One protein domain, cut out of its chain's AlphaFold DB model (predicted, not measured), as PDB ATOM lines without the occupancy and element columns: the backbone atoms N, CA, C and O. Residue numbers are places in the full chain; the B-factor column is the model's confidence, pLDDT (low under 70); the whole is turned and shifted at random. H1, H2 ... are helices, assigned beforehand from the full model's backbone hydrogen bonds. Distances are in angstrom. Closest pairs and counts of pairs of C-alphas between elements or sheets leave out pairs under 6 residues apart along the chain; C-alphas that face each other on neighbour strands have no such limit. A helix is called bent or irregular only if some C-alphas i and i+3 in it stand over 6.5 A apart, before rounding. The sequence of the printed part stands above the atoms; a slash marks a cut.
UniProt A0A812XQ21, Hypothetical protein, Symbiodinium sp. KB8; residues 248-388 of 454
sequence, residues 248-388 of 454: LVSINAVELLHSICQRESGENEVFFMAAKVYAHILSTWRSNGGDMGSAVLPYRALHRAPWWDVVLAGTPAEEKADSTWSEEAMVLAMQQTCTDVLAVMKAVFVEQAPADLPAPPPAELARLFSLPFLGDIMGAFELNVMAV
ATOM      1  N   LEU A 248      48.698  37.773  87.682       37.31
ATOM      2  CA  LEU A 248      48.575  37.093  86.384       37.31
ATOM      3  C   LEU A 248      47.143  36.638  86.048       37.31
ATOM      4  O   LEU A 248      46.805  36.488  84.872       37.31
ATOM      5  N   VAL A 249      46.285  36.414  87.050       41.69
ATOM      6  CA  VAL A 249      44.970  35.776  86.843       41.69
ATOM      7  C   VAL A 249      43.953  36.737  86.238       41.69
ATOM      8  O   VAL A 249      43.213  36.357  85.333       41.69
ATOM      9  N   SER A 250      43.929  37.999  86.664       45.72
ATOM     10  CA  SER A 250      42.931  38.935  86.138       45.72
ATOM     11  C   SER A 250      43.352  39.623  84.833       45.72
ATOM     12  O   SER A 250      42.462  40.044  84.092       45.72
ATOM     13  N   ILE A 251      44.650  39.606  84.461       45.09
ATOM     14  CA  ILE A 251      45.149  40.060  83.130       45.09
ATOM     15  C   ILE A 251      44.543  39.189  82.033       45.09
ATOM     16  O   ILE A 251      44.206  39.665  80.951       45.09
ATOM     17  N   ASN A 252      44.246  37.946  82.391       57.38
ATOM     18  CA  ASN A 252      43.631  36.981  81.514       57.38
ATOM     19  C   ASN A 252      42.137  37.255  81.275       57.38
ATOM     20  O   ASN A 252      41.652  36.975  80.202       57.38
ATOM     21  N   ALA A 253      41.380  37.856  82.194       52.28
ATOM     22  CA  ALA A 253      39.916  37.914  82.097       52.28
ATOM     23  C   ALA A 253      39.373  38.623  80.839       52.28
ATOM     24  O   ALA A 253      38.558  38.080  80.090       52.28
ATOM     25  N   VAL A 254      39.824  39.859  80.606       57.12
ATOM     26  CA  VAL A 254      39.366  40.694  79.483       57.12
ATOM     27  C   VAL A 254      40.013  40.252  78.171       57.12
ATOM     28  O   VAL A 254      39.366  40.323  77.130       57.12
ATOM     29  N   GLU A 255      41.256  39.768  78.206       63.06
ATOM     30  CA  GLU A 255      41.956  39.226  77.032       63.06
ATOM     31  C   GLU A 255      41.423  37.848  76.620       63.06
ATOM     32  O   GLU A 255      41.284  37.567  75.433       63.06
ATOM     33  N   LEU A 256      41.022  37.018  77.581       62.56
ATOM     34  CA  LEU A 256      40.317  35.757  77.378       62.56
ATOM     35  C   LEU A 256      38.918  36.017  76.832       62.56
ATOM     36  O   LEU A 256      38.527  35.398  75.854       62.56
ATOM     37  N   LEU A 257      38.187  36.988  77.386       60.22
ATOM     38  CA  LEU A 257      36.907  37.414  76.821       60.22
ATOM     39  C   LEU A 257      37.064  37.957  75.404       60.22
ATOM     40  O   LEU A 257      36.264  37.626  74.538       60.22
ATOM     41  N   HIS A 258      38.101  38.750  75.148       66.81
ATOM     42  CA  HIS A 258      38.404  39.257  73.817       66.81
ATOM     43  C   HIS A 258      38.775  38.129  72.847       66.81
ATOM     44  O   HIS A 258      38.235  38.101  71.748       66.81
ATOM     45  N   SER A 259      39.626  37.181  73.243       64.44
ATOM     46  CA  SER A 259      40.027  36.051  72.394       64.44
ATOM     47  C   SER A 259      38.874  35.079  72.135       64.44
ATOM     48  O   SER A 259      38.712  34.617  71.011       64.44
ATOM     49  N   ILE A 260      38.013  34.836  73.128       61.91
ATOM     50  CA  ILE A 260      36.792  34.037  72.971       61.91
ATOM     51  C   ILE A 260      35.799  34.759  72.059       61.91
ATOM     52  O   ILE A 260      35.291  34.150  71.125       61.91
ATOM     53  N   CYS A 261      35.569  36.063  72.251       62.03
ATOM     54  CA  CYS A 261      34.716  36.833  71.342       62.03
ATOM     55  C   CYS A 261      35.281  36.820  69.912       62.03
ATOM     56  O   CYS A 261      34.528  36.617  68.963       62.03
ATOM     57  N   GLN A 262      36.597  36.974  69.741       65.69
ATOM     58  CA  GLN A 262      37.242  36.923  68.428       65.69
ATOM     59  C   GLN A 262      37.115  35.554  67.754       65.69
ATOM     60  O   GLN A 262      36.895  35.504  66.548       65.69
ATOM     61  N   ARG A 263      37.248  34.462  68.516       65.06
ATOM     62  CA  ARG A 263      37.169  33.098  67.981       65.06
ATOM     63  C   ARG A 263      35.743  32.697  67.616       65.06
ATOM     64  O   ARG A 263      35.538  32.104  66.567       65.06
ATOM     65  N   GLU A 264      34.778  33.015  68.474       60.12
ATOM     66  CA  GLU A 264      33.410  32.489  68.362       60.12
ATOM     67  C   GLU A 264      32.462  33.414  67.580       60.12
ATOM     68  O   GLU A 264      31.520  32.940  66.954       60.12
ATOM     69  N   SER A 265      32.665  34.739  67.616       56.56
ATOM     70  CA  SER A 265      31.663  35.705  67.119       56.56
ATOM     71  C   SER A 265      32.094  36.518  65.896       56.56
ATOM     72  O   SER A 265      31.358  37.405  65.449       56.56
ATOM     73  N   GLY A 266      33.272  36.230  65.332       57.19
ATOM     74  CA  GLY A 266      33.884  37.095  64.326       57.19
ATOM     75  C   GLY A 266      34.124  38.500  64.889       57.19
ATOM     76  O   GLY A 266      34.092  38.719  66.096       57.19
ATOM     77  N   GLU A 267      34.369  39.489  64.038       63.75
ATOM     78  CA  GLU A 267      34.709  40.872  64.421       63.75
ATOM     79  C   GLU A 267      33.561  41.659  65.112       63.75
ATOM     80  O   GLU A 267      33.476  42.881  64.975       63.75
ATOM     81  N   ASN A 268      32.639  41.002  65.823       70.38
ATOM     82  CA  ASN A 268      31.485  41.657  66.420       70.38
ATOM     83  C   ASN A 268      31.865  42.404  67.714       70.38
ATOM     84  O   ASN A 268      31.828  41.875  68.828       70.38
ATOM     85  N   GLU A 269      32.220  43.682  67.547       77.75
ATOM     86  CA  GLU A 269      32.636  44.596  68.617       77.75
ATOM     87  C   GLU A 269      31.595  44.724  69.750       77.75
ATOM     88  O   GLU A 269      31.964  45.081  70.874       77.75
ATOM     89  N   VAL A 270      30.315  44.398  69.509       82.94
ATOM     90  CA  VAL A 270      29.240  44.555  70.503       82.94
ATOM     91  C   VAL A 270      29.429  43.643  71.723       82.94
ATOM     92  O   VAL A 270      29.207  44.081  72.853       82.94
ATOM     93  N   PHE A 271      29.918  42.411  71.534       82.50
ATOM     94  CA  PHE A 271      30.173  41.476  72.638       82.50
ATOM     95  C   PHE A 271      31.327  41.959  73.516       82.50
ATOM     96  O   PHE A 271      31.255  41.918  74.745       82.50
ATOM     97  N   PHE A 272      32.371  42.502  72.891       80.19
ATOM     98  CA  PHE A 272      33.497  43.092  73.605       80.19
ATOM     99  C   PHE A 272      33.090  44.349  74.385       80.19
ATOM    100  O   PHE A 272      33.531  44.559  75.518       80.19
ATOM    101  N   MET A 273      32.213  45.177  73.812       83.81
ATOM    102  CA  MET A 273      31.649  46.333  74.510       83.81
ATOM    103  C   MET A 273      30.807  45.913  75.709       83.81
ATOM    104  O   MET A 273      30.972  46.477  76.793       83.81
ATOM    105  N   ALA A 274      29.973  44.885  75.556       86.50
ATOM    106  CA  ALA A 274      29.238  44.314  76.674       86.50
ATOM    107  C   ALA A 274      30.194  43.803  77.764       86.50
ATOM    108  O   ALA A 274      30.036  44.174  78.923       86.50
ATOM    109  N   ALA A 275      31.254  43.069  77.414       82.75
ATOM    110  CA  ALA A 275      32.253  42.587  78.376       82.75
ATOM    111  C   ALA A 275      32.854  43.710  79.229       82.75
ATOM    112  O   ALA A 275      32.971  43.590  80.450       82.75
ATOM    113  N   LYS A 276      33.181  44.839  78.595       81.12
ATOM    114  CA  LYS A 276      33.686  46.026  79.291       81.12
ATOM    115  C   LYS A 276      32.666  46.639  80.238       81.12
ATOM    116  O   LYS A 276      33.046  47.085  81.316       81.12
ATOM    117  N   VAL A 277      31.388  46.654  79.862       87.69
ATOM    118  CA  VAL A 277      30.311  47.109  80.751       87.69
ATOM    119  C   VAL A 277      30.246  46.244  82.003       87.69
ATOM    120  O   VAL A 277      30.210  46.786  83.104       87.69
ATOM    121  N   TYR A 278      30.312  44.919  81.866       87.75
ATOM    122  CA  TYR A 278      30.329  44.014  83.018       87.75
ATOM    123  C   TYR A 278      31.550  44.248  83.909       87.75
ATOM    124  O   TYR A 278      31.399  44.385  85.123       87.75
ATOM    125  N   ALA A 279      32.742  44.375  83.318       81.94
ATOM    126  CA  ALA A 279      33.955  44.699  84.065       81.94
ATOM    127  C   ALA A 279      33.807  46.024  84.836       81.94
ATOM    128  O   ALA A 279      34.112  46.088  86.025       81.94
ATOM    129  N   HIS A 280      33.273  47.068  84.197       83.50
ATOM    130  CA  HIS A 280      33.053  48.363  84.836       83.50
ATOM    131  C   HIS A 280      32.021  48.295  85.974       83.50
ATOM    132  O   HIS A 280      32.256  48.866  87.044       83.50
ATOM    133  N   ILE A 281      30.907  47.578  85.785       86.00
ATOM    134  CA  ILE A 281      29.896  47.363  86.832       86.00
ATOM    135  C   ILE A 281      30.535  46.681  88.040       86.00
ATOM    136  O   ILE A 281      30.403  47.173  89.155       86.00
ATOM    137  N   LEU A 282      31.274  45.590  87.829       84.00
ATOM    138  CA  LEU A 282      31.910  44.848  88.918       84.00
ATOM    139  C   LEU A 282      32.991  45.674  89.630       84.00
ATOM    140  O   LEU A 282      33.095  45.612  90.852       84.00
ATOM    141  N   SER A 283      33.747  46.497  88.899       78.44
ATOM    142  CA  SER A 283      34.693  47.462  89.481       78.44
ATOM    143  C   SER A 283      34.000  48.477  90.379       78.44
ATOM    144  O   SER A 283      34.419  48.744  91.507       78.44
ATOM    145  N   THR A 284      32.918  49.059  89.862       80.06
ATOM    146  CA  THR A 284      32.166  50.108  90.547       80.06
ATOM    147  C   THR A 284      31.513  49.536  91.794       80.06
ATOM    148  O   THR A 284      31.618  50.126  92.859       80.06
ATOM    149  N   TRP A 285      30.932  48.343  91.678       88.00
ATOM    150  CA  TRP A 285      30.366  47.588  92.788       88.00
ATOM    151  C   TRP A 285      31.397  47.321  93.895       88.00
ATOM    152  O   TRP A 285      31.116  47.521  95.072       88.00
ATOM    153  N   ARG A 286      32.628  46.928  93.544       81.25
ATOM    154  CA  ARG A 286      33.696  46.732  94.541       81.25
ATOM    155  C   ARG A 286      34.094  48.046  95.210       81.25
ATOM    156  O   ARG A 286      34.203  48.113  96.430       81.25
ATOM    157  N   SER A 287      34.299  49.093  94.417       79.19
ATOM    158  CA  SER A 287      34.783  50.387  94.916       79.19
ATOM    159  C   SER A 287      33.733  51.188  95.693       79.19
ATOM    160  O   SER A 287      34.101  51.998  96.540       79.19
ATOM    161  N   ASN A 288      32.438  50.952  95.464       83.50
ATOM    162  CA  ASN A 288      31.347  51.651  96.147       83.50
ATOM    163  C   ASN A 288      30.801  50.906  97.382       83.50
ATOM    164  O   ASN A 288      29.725  51.243  97.871       83.50
ATOM    165  N   GLY A 289      31.540  49.919  97.902       85.19
ATOM    166  CA  GLY A 289      31.155  49.181  99.108       85.19
ATOM    167  C   GLY A 289      30.091  48.105  98.877       85.19
ATOM    168  O   GLY A 289      29.425  47.700  99.829       85.19
ATOM    169  N   GLY A 290      29.931  47.635  97.640       84.38
ATOM    170  CA  GLY A 290      29.024  46.546  97.294       84.38
ATOM    171  C   GLY A 290      27.624  46.989  96.859       84.38
ATOM    172  O   GLY A 290      26.706  46.169  96.867       84.38
ATOM    173  N   ASP A 291      27.429  48.249  96.468       88.50
ATOM    174  CA  ASP A 291      26.139  48.757  95.987       88.50
ATOM    175  C   ASP A 291      25.971  48.494  94.480       88.50
ATOM    176  O   ASP A 291      26.402  49.272  93.618       88.50
ATOM    177  N   MET A 292      25.319  47.376  94.145       91.25
ATOM    178  CA  MET A 292      25.087  46.977  92.752       91.25
ATOM    179  C   MET A 292      24.103  47.914  92.047       91.25
ATOM    180  O   MET A 292      24.227  48.163  90.846       91.25
ATOM    181  N   GLY A 293      23.148  48.489  92.783       87.81
ATOM    182  CA  GLY A 293      22.187  49.443  92.240       87.81
ATOM    183  C   GLY A 293      22.892  50.673  91.676       87.81
ATOM    184  O   GLY A 293      22.675  51.036  90.517       87.81
ATOM    185  N   SER A 294      23.802  51.262  92.458       85.56
ATOM    186  CA  SER A 294      24.626  52.385  92.005       85.56
ATOM    187  C   SER A 294      25.594  51.994  90.884       85.56
ATOM    188  O   SER A 294      25.849  52.823  90.011       85.56
ATOM    189  N   ALA A 295      26.133  50.773  90.886       86.62
ATOM    190  CA  ALA A 295      27.075  50.317  89.861       86.62
ATOM    191  C   ALA A 295      26.421  50.134  88.479       86.62
ATOM    192  O   ALA A 295      27.024  50.441  87.451       86.62
ATOM    193  N   VAL A 296      25.169  49.669  88.450       89.00
ATOM    194  CA  VAL A 296      24.412  49.409  87.213       89.00
ATOM    195  C   VAL A 296      23.671  50.661  86.712       89.00
ATOM    196  O   VAL A 296      23.305  50.742  85.537       89.00
ATOM    197  N   LEU A 297      23.470  51.670  87.571       85.44
ATOM    198  CA  LEU A 297      22.717  52.894  87.269       85.44
ATOM    199  C   LEU A 297      23.107  53.596  85.949       85.44
ATOM    200  O   LEU A 297      22.187  53.967  85.214       85.44
ATOM    201  N   PRO A 298      24.398  53.750  85.581       83.44
ATOM    202  CA  PRO A 298      24.773  54.409  84.326       83.44
ATOM    203  C   PRO A 298      24.194  53.719  83.087       83.44
ATOM    204  O   PRO A 298      23.821  54.375  82.116       83.44
ATOM    205  N   TYR A 299      24.064  52.395  83.141       84.75
ATOM    206  CA  TYR A 299      23.593  51.576  82.027       84.75
ATOM    207  C   TYR A 299      22.072  51.446  82.003       84.75
ATOM    208  O   TYR A 299      21.470  51.297  80.943       84.75
ATOM    209  N   ARG A 300      21.417  51.608  83.157       78.25
ATOM    210  CA  ARG A 300      19.951  51.636  83.257       78.25
ATOM    211  C   ARG A 300      19.314  52.793  82.511       78.25
ATOM    212  O   ARG A 300      18.152  52.676  82.130       78.25
ATOM    213  N   ALA A 301      20.026  53.901  82.354       69.00
ATOM    214  CA  ALA A 301      19.501  55.089  81.696       69.00
ATOM    215  C   ALA A 301      19.404  54.947  80.161       69.00
ATOM    216  O   ALA A 301      18.717  55.758  79.524       69.00
ATOM    217  N   LEU A 302      20.069  53.937  79.584       72.12
ATOM    218  CA  LEU A 302      20.117  53.672  78.147       72.12
ATOM    219  C   LEU A 302      18.783  53.114  77.624       72.12
ATOM    220  O   LEU A 302      17.982  52.568  78.384       72.12
ATOM    221  N   HIS A 303      18.520  53.303  76.327       65.50
ATOM    222  CA  HIS A 303      17.341  52.726  75.678       65.50
ATOM    223  C   HIS A 303      17.455  51.197  75.684       65.50
ATOM    224  O   HIS A 303      18.504  50.664  75.332       65.50
ATOM    225  N   ARG A 304      16.391  50.518  76.127       68.00
ATOM    226  CA  ARG A 304      16.366  49.072  76.358       68.00
ATOM    227  C   ARG A 304      15.453  48.417  75.337       68.00
ATOM    228  O   ARG A 304      14.235  48.414  75.495       68.00
ATOM    229  N   ALA A 305      16.061  47.935  74.272       78.31
ATOM    230  CA  ALA A 305      15.494  46.890  73.444       78.31
ATOM    231  C   ALA A 305      16.585  45.827  73.354       78.31
ATOM    232  O   ALA A 305      17.746  46.200  73.150       78.31
ATOM    233  N   PRO A 306      16.269  44.539  73.551       79.94
ATOM    234  CA  PRO A 306      17.293  43.523  73.485       79.94
ATOM    235  C   PRO A 306      17.876  43.486  72.074       79.94
ATOM    236  O   PRO A 306      17.188  43.741  71.086       79.94
ATOM    237  N   TRP A 307      19.165  43.185  71.981       84.00
ATOM    238  CA  TRP A 307      19.916  43.258  70.730       84.00
ATOM    239  C   TRP A 307      19.251  42.536  69.555       84.00
ATOM    240  O   TRP A 307      19.217  43.082  68.459       84.00
ATOM    241  N   TRP A 308      18.663  41.360  69.779       82.88
ATOM    242  CA  TRP A 308      17.940  40.643  68.728       82.88
ATOM    243  C   TRP A 308      16.710  41.410  68.224       82.88
ATOM    244  O   TRP A 308      16.504  41.459  67.017       82.88
ATOM    245  N   ASP A 309      15.956  42.100  69.085       81.25
ATOM    246  CA  ASP A 309      14.837  42.948  68.645       81.25
ATOM    247  C   ASP A 309      15.341  44.159  67.846       81.25
ATOM    248  O   ASP A 309      14.727  44.552  66.853       81.25
ATOM    249  N   VAL A 310      16.482  44.737  68.242       77.38
ATOM    250  CA  VAL A 310      17.112  45.867  67.536       77.38
ATOM    251  C   VAL A 310      17.585  45.453  66.145       77.38
ATOM    252  O   VAL A 310      17.269  46.125  65.162       77.38
ATOM    253  N   VAL A 311      18.312  44.337  66.055       74.12
ATOM    254  CA  VAL A 311      18.820  43.792  64.790       74.12
ATOM    255  C   VAL A 311      17.653  43.487  63.855       74.12
ATOM    256  O   VAL A 311      17.655  43.936  62.710       74.12
ATOM    257  N   LEU A 312      16.612  42.821  64.360       77.31
ATOM    258  CA  LEU A 312      15.421  42.484  63.584       77.31
ATOM    259  C   LEU A 312      14.605  43.694  63.137       77.31
ATOM    260  O   LEU A 312      14.011  43.664  62.057       77.31
ATOM    261  N   ALA A 313      14.540  44.749  63.947       76.88
ATOM    262  CA  ALA A 313      13.867  45.987  63.568       76.88
ATOM    263  C   ALA A 313      14.624  46.741  62.461       76.88
ATOM    264  O   ALA A 313      14.004  47.456  61.673       76.88
ATOM    265  N   GLY A 314      15.951  46.584  62.398       70.06
ATOM    266  CA  GLY A 314      16.808  47.201  61.387       70.06
ATOM    267  C   GLY A 314      16.809  46.496  60.028       70.06
ATOM    268  O   GLY A 314      17.133  47.135  59.026       70.06
ATOM    269  N   THR A 315      16.440  45.212  59.966       74.12
ATOM    270  CA  THR A 315      16.468  44.422  58.725       74.12
ATOM    271  C   THR A 315      15.310  44.800  57.784       74.12
ATOM    272  O   THR A 315      14.141  44.661  58.169       74.12
ATOM    273  N   PRO A 316      15.580  45.242  56.538       79.00
ATOM    274  CA  PRO A 316      14.549  45.513  55.539       79.00
ATOM    275  C   PRO A 316      13.683  44.282  55.251       79.00
ATOM    276  O   PRO A 316      14.165  43.152  55.259       79.00
ATOM    277  N   ALA A 317      12.407  44.496  54.919       78.94
ATOM    278  CA  ALA A 317      11.472  43.406  54.620       78.94
ATOM    279  C   ALA A 317      11.937  42.498  53.462       78.94
ATOM    280  O   ALA A 317      11.638  41.309  53.462       78.94
ATOM    281  N   GLU A 318      12.677  43.054  52.502       77.38
ATOM    282  CA  GLU A 318      13.252  42.332  51.359       77.38
ATOM    283  C   GLU A 318      14.326  41.331  51.813       77.38
ATOM    284  O   GLU A 318      14.272  40.159  51.462       77.38
ATOM    285  N   GLU A 319      15.233  41.759  52.695       73.56
ATOM    286  CA  GLU A 319      16.287  40.905  53.257       73.56
ATOM    287  C   GLU A 319      15.707  39.841  54.204       73.56
ATOM    288  O   GLU A 319      16.183  38.707  54.243       73.56
ATOM    289  N   LYS A 320      14.605  40.160  54.899       74.88
ATOM    290  CA  LYS A 320      13.835  39.165  55.665       74.88
ATOM    291  C   LYS A 320      13.189  38.103  54.770       74.88
ATOM    292  O   LYS A 320      13.086  36.956  55.193       74.88
ATOM    293  N   ALA A 321      12.740  38.470  53.569       76.12
ATOM    294  CA  ALA A 321      12.091  37.548  52.634       76.12
ATOM    295  C   ALA A 321      13.085  36.602  51.944       76.12
ATOM    296  O   ALA A 321      12.732  35.460  51.655       76.12
ATOM    297  N   ASP A 322      14.318  37.068  51.721       74.31
ATOM    298  CA  ASP A 322      15.393  36.288  51.096       74.31
ATOM    299  C   ASP A 322      16.173  35.411  52.097       74.31
ATOM    300  O   ASP A 322      16.924  34.518  51.696       74.31
ATOM    301  N   SER A 323      15.992  35.626  53.404       73.19
ATOM    302  CA  SER A 323      16.606  34.803  54.446       73.19
ATOM    303  C   SER A 323      16.047  33.377  54.439       73.19
ATOM    304  O   SER A 323      14.850  33.145  54.604       73.19
ATOM    305  N   THR A 324      16.937  32.389  54.334       75.56
ATOM    306  CA  THR A 324      16.599  30.966  54.518       75.56
ATOM    307  C   THR A 324      16.292  30.611  55.975       75.56
ATOM    308  O   THR A 324      15.737  29.546  56.248       75.56
ATOM    309  N   TRP A 325      16.645  31.493  56.910       74.94
ATOM    310  CA  TRP A 325      16.429  31.318  58.339       74.94
ATOM    311  C   TRP A 325      15.113  31.970  58.744       74.94
ATOM    312  O   TRP A 325      14.864  33.131  58.406       74.94
ATOM    313  N   SER A 326      14.290  31.245  59.507       84.50
ATOM    314  CA  SER A 326      13.149  31.872  60.169       84.50
ATOM    315  C   SER A 326      13.647  32.890  61.197       84.50
ATOM    316  O   SER A 326      14.685  32.693  61.833       84.50
ATOM    317  N   GLU A 327      12.890  33.972  61.379       81.25
ATOM    318  CA  GLU A 327      13.179  35.008  62.381       81.25
ATOM    319  C   GLU A 327      13.380  34.379  63.773       81.25
ATOM    320  O   GLU A 327      14.346  34.684  64.466       81.25
ATOM    321  N   GLU A 328      12.548  33.394  64.121       82.50
ATOM    322  CA  GLU A 328      12.665  32.608  65.354       82.50
ATOM    323  C   GLU A 328      13.986  31.830  65.458       82.50
ATOM    324  O   GLU A 328      14.614  31.833  66.516       82.50
ATOM    325  N   ALA A 329      14.435  31.177  64.379       81.69
ATOM    326  CA  ALA A 329      15.690  30.426  64.382       81.69
ATOM    327  C   ALA A 329      16.901  31.353  64.552       81.69
ATOM    328  O   ALA A 329      17.841  31.006  65.267       81.69
ATOM    329  N   MET A 330      16.862  32.543  63.945       78.88
ATOM    330  CA  MET A 330      17.916  33.541  64.114       78.88
ATOM    331  C   MET A 330      17.950  34.087  65.545       78.88
ATOM    332  O   MET A 330      19.021  34.147  66.144       78.88
ATOM    333  N   VAL A 331      16.790  34.411  66.129       82.88
ATOM    334  CA  VAL A 331      16.701  34.849  67.534       82.88
ATOM    335  C   VAL A 331      17.251  33.779  68.470       82.88
ATOM    336  O   VAL A 331      18.064  34.093  69.335       82.88
ATOM    337  N   LEU A 332      16.864  32.515  68.278       83.56
ATOM    338  CA  LEU A 332      17.362  31.401  69.087       83.56
ATOM    339  C   LEU A 332      18.883  31.248  68.978       83.56
ATOM    340  O   LEU A 332      19.549  31.083  69.997       83.56
ATOM    341  N   ALA A 333      19.441  31.354  67.770       80.31
ATOM    342  CA  ALA A 333      20.886  31.304  67.567       80.31
ATOM    343  C   ALA A 333      21.601  32.463  68.287       80.31
ATOM    344  O   ALA A 333      22.557  32.229  69.022       80.31
ATOM    345  N   MET A 334      21.097  33.696  68.157       82.25
ATOM    346  CA  MET A 334      21.654  34.870  68.844       82.25
ATOM    347  C   MET A 334      21.593  34.719  70.369       82.25
ATOM    348  O   MET A 334      22.566  35.006  71.066       82.25
ATOM    349  N   GLN A 335      20.466  34.237  70.898       86.19
ATOM    350  CA  GLN A 335      20.285  33.989  72.328       86.19
ATOM    351  C   GLN A 335      21.227  32.901  72.850       86.19
ATOM    352  O   GLN A 335      21.760  33.035  73.956       86.19
ATOM    353  N   GLN A 336      21.468  31.852  72.060       86.31
ATOM    354  CA  GLN A 336      22.426  30.808  72.400       86.31
ATOM    355  C   GLN A 336      23.847  31.377  72.481       86.31
ATOM    356  O   GLN A 336      24.488  31.236  73.519       86.31
ATOM    357  N   THR A 337      24.292  32.130  71.470       81.38
ATOM    358  CA  THR A 337      25.608  32.794  71.493       81.38
ATOM    359  C   THR A 337      25.762  33.709  72.711       81.38
ATOM    360  O   THR A 337      26.779  33.670  73.401       81.38
ATOM    361  N   CYS A 338      24.741  34.508  73.034       83.19
ATOM    362  CA  CYS A 338      24.748  35.345  74.235       83.19
ATOM    363  C   CYS A 338      24.851  34.517  75.527       83.19
ATOM    364  O   CYS A 338      25.532  34.927  76.466       83.19
ATOM    365  N   THR A 339      24.195  33.358  75.583       86.25
ATOM    366  CA  THR A 339      24.259  32.446  76.734       86.25
ATOM    367  C   THR A 339      25.665  31.877  76.914       86.25
ATOM    368  O   THR A 339      26.180  31.867  78.034       86.25
ATOM    369  N   ASP A 340      26.317  31.484  75.822       81.81
ATOM    370  CA  ASP A 340      27.684  30.957  75.847       81.81
ATOM    371  C   ASP A 340      28.681  32.035  76.304       81.81
ATOM    372  O   ASP A 340      29.512  31.802  77.187       81.81
ATOM    373  N   VAL A 341      28.529  33.265  75.800       79.75
ATOM    374  CA  VAL A 341      29.325  34.425  76.236       79.75
ATOM    375  C   VAL A 341      29.108  34.729  77.721       79.75
ATOM    376  O   VAL A 341      30.074  34.980  78.444       79.75
ATOM    377  N   LEU A 342      27.869  34.671  78.216       84.75
ATOM    378  CA  LEU A 342      27.569  34.866  79.639       84.75
ATOM    379  C   LEU A 342      28.230  33.815  80.526       84.75
ATOM    380  O   LEU A 342      28.743  34.163  81.591       84.75
ATOM    381  N   ALA A 343      28.227  32.550  80.103       84.31
ATOM    382  CA  ALA A 343      28.871  31.471  80.842       84.31
ATOM    383  C   ALA A 343      30.375  31.735  80.993       84.31
ATOM    384  O   ALA A 343      30.912  31.650  82.100       84.31
ATOM    385  N   VAL A 344      31.027  32.157  79.907       79.75
ATOM    386  CA  VAL A 344      32.440  32.553  79.905       79.75
ATOM    387  C   VAL A 344      32.679  33.748  80.821       79.75
ATOM    388  O   VAL A 344      33.548  33.691  81.690       79.75
ATOM    389  N   MET A 345      31.898  34.823  80.672       80.00
ATOM    390  CA  MET A 345      32.048  36.011  81.514       80.00
ATOM    391  C   MET A 345      31.880  35.673  82.994       80.00
ATOM    392  O   MET A 345      32.635  36.168  83.825       80.00
ATOM    393  N   LYS A 346      30.910  34.824  83.340       84.31
ATOM    394  CA  LYS A 346      30.670  34.413  84.722       84.31
ATOM    395  C   LYS A 346      31.847  33.613  85.279       84.31
ATOM    396  O   LYS A 346      32.297  33.923  86.378       84.31
ATOM    397  N   ALA A 347      32.367  32.642  84.530       81.56
ATOM    398  CA  ALA A 347      33.547  31.884  84.942       81.56
ATOM    399  C   ALA A 347      34.739  32.819  85.198       81.56
ATOM    400  O   ALA A 347      35.385  32.772  86.243       81.56
ATOM    401  N   VAL A 348      34.963  33.759  84.284       74.94
ATOM    402  CA  VAL A 348      36.050  34.734  84.364       74.94
ATOM    403  C   VAL A 348      35.893  35.707  85.540       74.94
ATOM    404  O   VAL A 348      36.831  35.944  86.293       74.94
ATOM    405  N   PHE A 349      34.716  36.300  85.714       73.75
ATOM    406  CA  PHE A 349      34.531  37.385  86.677       73.75
ATOM    407  C   PHE A 349      34.154  36.925  88.083       73.75
ATOM    408  O   PHE A 349      34.320  37.700  89.029       73.75
ATOM    409  N   VAL A 350      33.611  35.715  88.218       77.69
ATOM    410  CA  VAL A 350      33.116  35.175  89.489       77.69
ATOM    411  C   VAL A 350      33.998  34.035  89.975       77.69
ATOM    412  O   VAL A 350      34.416  34.055  91.126       77.69
ATOM    413  N   GLU A 351      34.288  33.051  89.124       78.75
ATOM    414  CA  GLU A 351      34.983  31.827  89.553       78.75
ATOM    415  C   GLU A 351      36.500  32.016  89.627       78.75
ATOM    416  O   GLU A 351      37.149  31.417  90.479       78.75
ATOM    417  N   GLN A 352      37.058  32.884  88.780       75.75
ATOM    418  CA  GLN A 352      38.480  33.251  88.792       75.75
ATOM    419  C   GLN A 352      38.764  34.521  89.608       75.75
ATOM    420  O   GLN A 352      39.881  35.039  89.584       75.75
ATOM    421  N   ALA A 353      37.765  35.056  90.317       71.62
ATOM    422  CA  ALA A 353      37.980  36.206  91.180       71.62
ATOM    423  C   ALA A 353      38.892  35.824  92.366       71.62
ATOM    424  O   ALA A 353      38.697  34.756  92.954       71.62
ATOM    425  N   PRO A 354      39.846  36.694  92.750       75.06
ATOM    426  CA  PRO A 354      40.629  36.534  93.971       75.06
ATOM    427  C   PRO A 354      39.755  36.210  95.192       75.06
ATOM    428  O   PRO A 354      38.697  36.814  95.390       75.06
ATOM    429  N   ALA A 355      40.182  35.235  96.001       77.62
ATOM    430  CA  ALA A 355      39.392  34.697  97.114       77.62
ATOM    431  C   ALA A 355      39.142  35.710  98.251       77.62
ATOM    432  O   ALA A 355      38.274  35.496  99.097       77.62
ATOM    433  N   ASP A 356      39.918  36.789  98.290       78.69
ATOM    434  CA  ASP A 356      39.828  37.900  99.235       78.69
ATOM    435  C   ASP A 356      38.797  38.961  98.823       78.69
ATOM    436  O   ASP A 356      38.394  39.786  99.648       78.69
ATOM    437  N   LEU A 357      38.323  38.932  97.574       71.50
ATOM    438  CA  LEU A 357      37.290  39.850  97.127       71.50
ATOM    439  C   LEU A 357      35.923  39.427  97.670       71.50
ATOM    440  O   LEU A 357      35.549  38.253  97.579       71.50
ATOM    441  N   PRO A 358      35.117  40.378  98.182       75.19
ATOM    442  CA  PRO A 358      33.740  40.079  98.518       75.19
ATOM    443  C   PRO A 358      33.045  39.550  97.261       75.19
ATOM    444  O   PRO A 358      33.114  40.159  96.190       75.19
ATOM    445  N   ALA A 359      32.395  38.396  97.384       76.56
ATOM    446  CA  ALA A 359      31.546  37.872  96.329       76.56
ATOM    447  C   ALA A 359      30.225  38.659  96.334       76.56
ATOM    448  O   ALA A 359      29.637  38.846  97.408       76.56
ATOM    449  N   PRO A 360      29.728  39.120  95.175       78.62
ATOM    450  CA  PRO A 360      28.420  39.744  95.136       78.62
ATOM    451  C   PRO A 360      27.333  38.735  95.520       78.62
ATOM    452  O   PRO A 360      27.501  37.528  95.306       78.62
ATOM    453  N   PRO A 361      26.199  39.198  96.077       84.19
ATOM    454  CA  PRO A 361      25.092  38.324  96.423       84.19
ATOM    455  C   PRO A 361      24.682  37.461  95.217       84.19
ATOM    456  O   PRO A 361      24.519  38.000  94.117       84.19
ATOM    457  N   PRO A 362      24.443  36.145  95.388       84.44
ATOM    458  CA  PRO A 362      24.110  35.254  94.273       84.44
ATOM    459  C   PRO A 362      22.922  35.733  93.430       84.44
ATOM    460  O   PRO A 362      22.911  35.551  92.217       84.44
ATOM    461  N   ALA A 363      21.940  36.386  94.058       86.00
ATOM    462  CA  ALA A 363      20.779  36.947  93.373       86.00
ATOM    463  C   ALA A 363      21.129  38.146  92.471       86.00
ATOM    464  O   ALA A 363      20.559  38.285  91.390       86.00
ATOM    465  N   GLU A 364      22.065  39.002  92.883       87.06
ATOM    466  CA  GLU A 364      22.519  40.141  92.076       87.06
ATOM    467  C   GLU A 364      23.391  39.676  90.913       87.06
ATOM    468  O   GLU A 364      23.202  40.129  89.786       87.06
ATOM    469  N   LEU A 365      24.269  38.698  91.160       84.44
ATOM    470  CA  LEU A 365      25.043  38.030  90.114       84.44
ATOM    471  C   LEU A 365      24.148  37.348  89.083       84.44
ATOM    472  O   LEU A 365      24.368  37.514  87.889       84.44
ATOM    473  N   ALA A 366      23.131  36.605  89.524       86.56
ATOM    474  CA  ALA A 366      22.205  35.932  88.617       86.56
ATOM    475  C   ALA A 366      21.450  36.925  87.720       86.56
ATOM    476  O   ALA A 366      21.175  36.621  86.565       86.56
ATOM    477  N   ARG A 367      21.139  38.121  88.236       88.19
ATOM    478  CA  ARG A 367      20.507  39.194  87.456       88.19
ATOM    479  C   ARG A 367      21.478  39.848  86.482       88.19
ATOM    480  O   ARG A 367      21.104  40.082  85.336       88.19
ATOM    481  N   LEU A 368      22.698  40.140  86.935       89.50
ATOM    482  CA  LEU A 368      23.740  40.743  86.109       89.50
ATOM    483  C   LEU A 368      24.093  39.821  84.938       89.50
ATOM    484  O   LEU A 368      24.041  40.250  83.797       89.50
ATOM    485  N   PHE A 369      24.365  38.544  85.206       90.00
ATOM    486  CA  PHE A 369      24.692  37.531  84.198       90.00
ATOM    487  C   PHE A 369      23.441  36.848  83.635       90.00
ATOM    488  O   PHE A 369      23.354  35.621  83.586       90.00
ATOM    489  N   SER A 370      22.457  37.650  83.234       90.88
ATOM    490  CA  SER A 370      21.228  37.169  82.610       90.88
ATOM    491  C   SER A 370      21.181  37.550  81.134       90.88
ATOM    492  O   SER A 370      21.670  38.605  80.725       90.88
ATOM    493  N   LEU A 371      20.560  36.686  80.330       89.44
ATOM    494  CA  LEU A 371      20.365  36.926  78.904       89.44
ATOM    495  C   LEU A 371      19.628  38.254  78.623       89.44
ATOM    496  O   LEU A 371      20.098  38.992  77.757       89.44
ATOM    497  N   PRO A 372      18.561  38.628  79.363       90.31
ATOM    498  CA  PRO A 372      17.931  39.938  79.201       90.31
ATOM    499  C   PRO A 372      18.891  41.106  79.444       90.31
ATOM    500  O   PRO A 372      18.941  42.025  78.634       90.31
ATOM    501  N   PHE A 373      19.705  41.061  80.507       89.62
ATOM    502  CA  PHE A 373      20.632  42.155  80.807       89.62
ATOM    503  C   PHE A 373      21.720  42.292  79.734       89.62
ATOM    504  O   PHE A 373      21.995  43.399  79.277       89.62
ATOM    505  N   LEU A 374      22.314  41.180  79.285       90.06
ATOM    506  CA  LEU A 374      23.268  41.212  78.172       90.06
ATOM    507  C   LEU A 374      22.616  41.751  76.889       90.06
ATOM    508  O   LEU A 374      23.194  42.621  76.235       90.06
ATOM    509  N   GLY A 375      21.412  41.271  76.570       88.88
ATOM    510  CA  GLY A 375      20.633  41.717  75.419       88.88
ATOM    511  C   GLY A 375      20.375  43.223  75.442       88.88
ATOM    512  O   GLY A 375      20.605  43.875  74.427       88.88
ATOM    513  N   ASP A 376      19.974  43.782  76.585       87.88
ATOM    514  CA  ASP A 376      19.737  45.220  76.763       87.88
ATOM    515  C   ASP A 376      21.012  46.049  76.570       87.88
ATOM    516  O   ASP A 376      20.987  47.086  75.906       87.88
ATOM    517  N   ILE A 377      22.143  45.603  77.129       89.69
ATOM    518  CA  ILE A 377      23.431  46.292  76.968       89.69
ATOM    519  C   ILE A 377      23.868  46.288  75.503       89.69
ATOM    520  O   ILE A 377      24.239  47.332  74.964       89.69
ATOM    521  N   MET A 378      23.815  45.127  74.849       89.12
ATOM    522  CA  MET A 378      24.183  44.998  73.441       89.12
ATOM    523  C   MET A 378      23.243  45.811  72.548       89.12
ATOM    524  O   MET A 378      23.706  46.539  71.676       89.12
ATOM    525  N   GLY A 379      21.937  45.762  72.811       85.88
ATOM    526  CA  GLY A 379      20.943  46.528  72.074       85.88
ATOM    527  C   GLY A 379      21.118  48.032  72.252       85.88
ATOM    528  O   GLY A 379      21.031  48.766  71.274       85.88
ATOM    529  N   ALA A 380      21.474  48.505  73.449       84.25
ATOM    530  CA  ALA A 380      21.808  49.909  73.675       84.25
ATOM    531  C   ALA A 380      23.018  50.369  72.845       84.25
ATOM    532  O   ALA A 380      23.013  51.478  72.309       84.25
ATOM    533  N   PHE A 381      24.057  49.535  72.721       83.69
ATOM    534  CA  PHE A 381      25.199  49.844  71.859       83.69
ATOM    535  C   PHE A 381      24.825  49.817  70.382       83.69
ATOM    536  O   PHE A 381      25.166  50.756  69.669       83.69
ATOM    537  N   GLU A 382      24.082  48.807  69.942       82.25
ATOM    538  CA  GLU A 382      23.645  48.684  68.552       82.25
ATOM    539  C   GLU A 382      22.745  49.858  68.145       82.25
ATOM    540  O   GLU A 382      22.960  50.487  67.114       82.25
ATOM    541  N   LEU A 383      21.805  50.249  69.009       75.88
ATOM    542  CA  LEU A 383      20.965  51.429  68.813       75.88
ATOM    543  C   LEU A 383      21.789  52.709  68.739       75.88
ATOM    544  O   LEU A 383      21.476  53.572  67.927       75.88
ATOM    545  N   ASN A 384      22.842  52.846  69.548       70.62
ATOM    546  CA  ASN A 384      23.747  53.988  69.442       70.62
ATOM    547  C   ASN A 384      24.518  53.969  68.116       70.62
ATOM    548  O   ASN A 384      24.633  55.010  67.475       70.62
ATOM    549  N   VAL A 385      24.995  52.805  67.667       70.81
ATOM    550  CA  VAL A 385      25.658  52.653  66.363       70.81
ATOM    551  C   VAL A 385      24.698  53.008  65.223       70.81
ATOM    552  O   VAL A 385      25.069  53.749  64.315       70.81
ATOM    553  N   MET A 386      23.444  52.561  65.294       62.47
ATOM    554  CA  MET A 386      22.406  52.869  64.310       62.47
ATOM    555  C   MET A 386      21.946  54.333  64.348       62.47
ATOM    556  O   MET A 386      21.679  54.923  63.299       62.47
ATOM    557  N   ALA A 387      21.834  54.924  65.540       57.81
ATOM    558  CA  ALA A 387      21.423  56.314  65.737       57.81
ATOM    559  C   ALA A 387      22.512  57.289  65.283       57.81
ATOM    560  O   ALA A 387      22.208  58.348  64.731       57.81
ATOM    561  N   VAL A 388      23.783  56.906  65.433       50.16
ATOM    562  CA  VAL A 388      24.927  57.598  64.838       50.16
ATOM    563  C   VAL A 388      25.032  57.187  63.365       50.16
ATOM    564  O   VAL A 388      26.033  56.660  62.884       50.16
TER     565      VAL A 388
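Overview. This is residues 248 to 388 of the 454 residues of the protein "Hypothetical protein" of Symbiodinium sp. KB8 (UniProt A0A812XQ21). H6, the longest helix, runs along an elongated body with H1 beside it; H2 lies beside H1, and H3 folds back on H2. H8 starts at H6, which it touches with residues 371 to 375 alone, and runs away from it across H2 at a steep tilt; H4 packs on H8, and residues 321 to 326 stick out at one end. The printed part is all helix: 141 residues with eight named helices, H1 to H8 in chain order. It is compact, radius of gyration of the C-alphas 16.1 A, and spans 55 by 31 by 27 A.

Along the chain. Find C-alpha 327 at (13.179, 35.008, 62.381); from there H6, residues 327 to 351, runs 35.0 A to C-alpha 351 at (34.983, 31.827, 89.553). H1, residues 248 to 265, 25.7 A, has a kink of 33 degrees near residue 255 and is only just irregular, C-alphas 251 and 254 being 6.9 A apart. Look next at H2, residues 269 to 287, 27.0 A, and H8, residues 371 to 387, 23.5 A. Shorter are H3, 292 to 300, irregular with C-alphas 295 and 298 7.3 A apart, H4, 307 to 314, H5, 317 to 322, and H7, 362 to 368.

Arrangement. H6, H1 and H2 form a bundle, helices side by side. Residues 341 to 349 of H6 touch H1, closest at the C-alphas of Val 348 and Ala 253, 5.5 A. H1 and H2 are a hairpin at 27 degrees. H8 touches H4, closest at C-alphas 379 and 307, 3.7 A. H7 is near H6. Each O i to N i+4 pair is within hydrogen-bond range except in H1, 10 of 14, and H3, 3 of 5.

Size, cuts and confidence. The C-alphas farthest apart, Glu 318 and Asp 356, are 54.9 A apart. The printed part has no cut and no long link. Confidence is under 70 at residues 248 to 267, 301, 303 to 304 and 386 to 388.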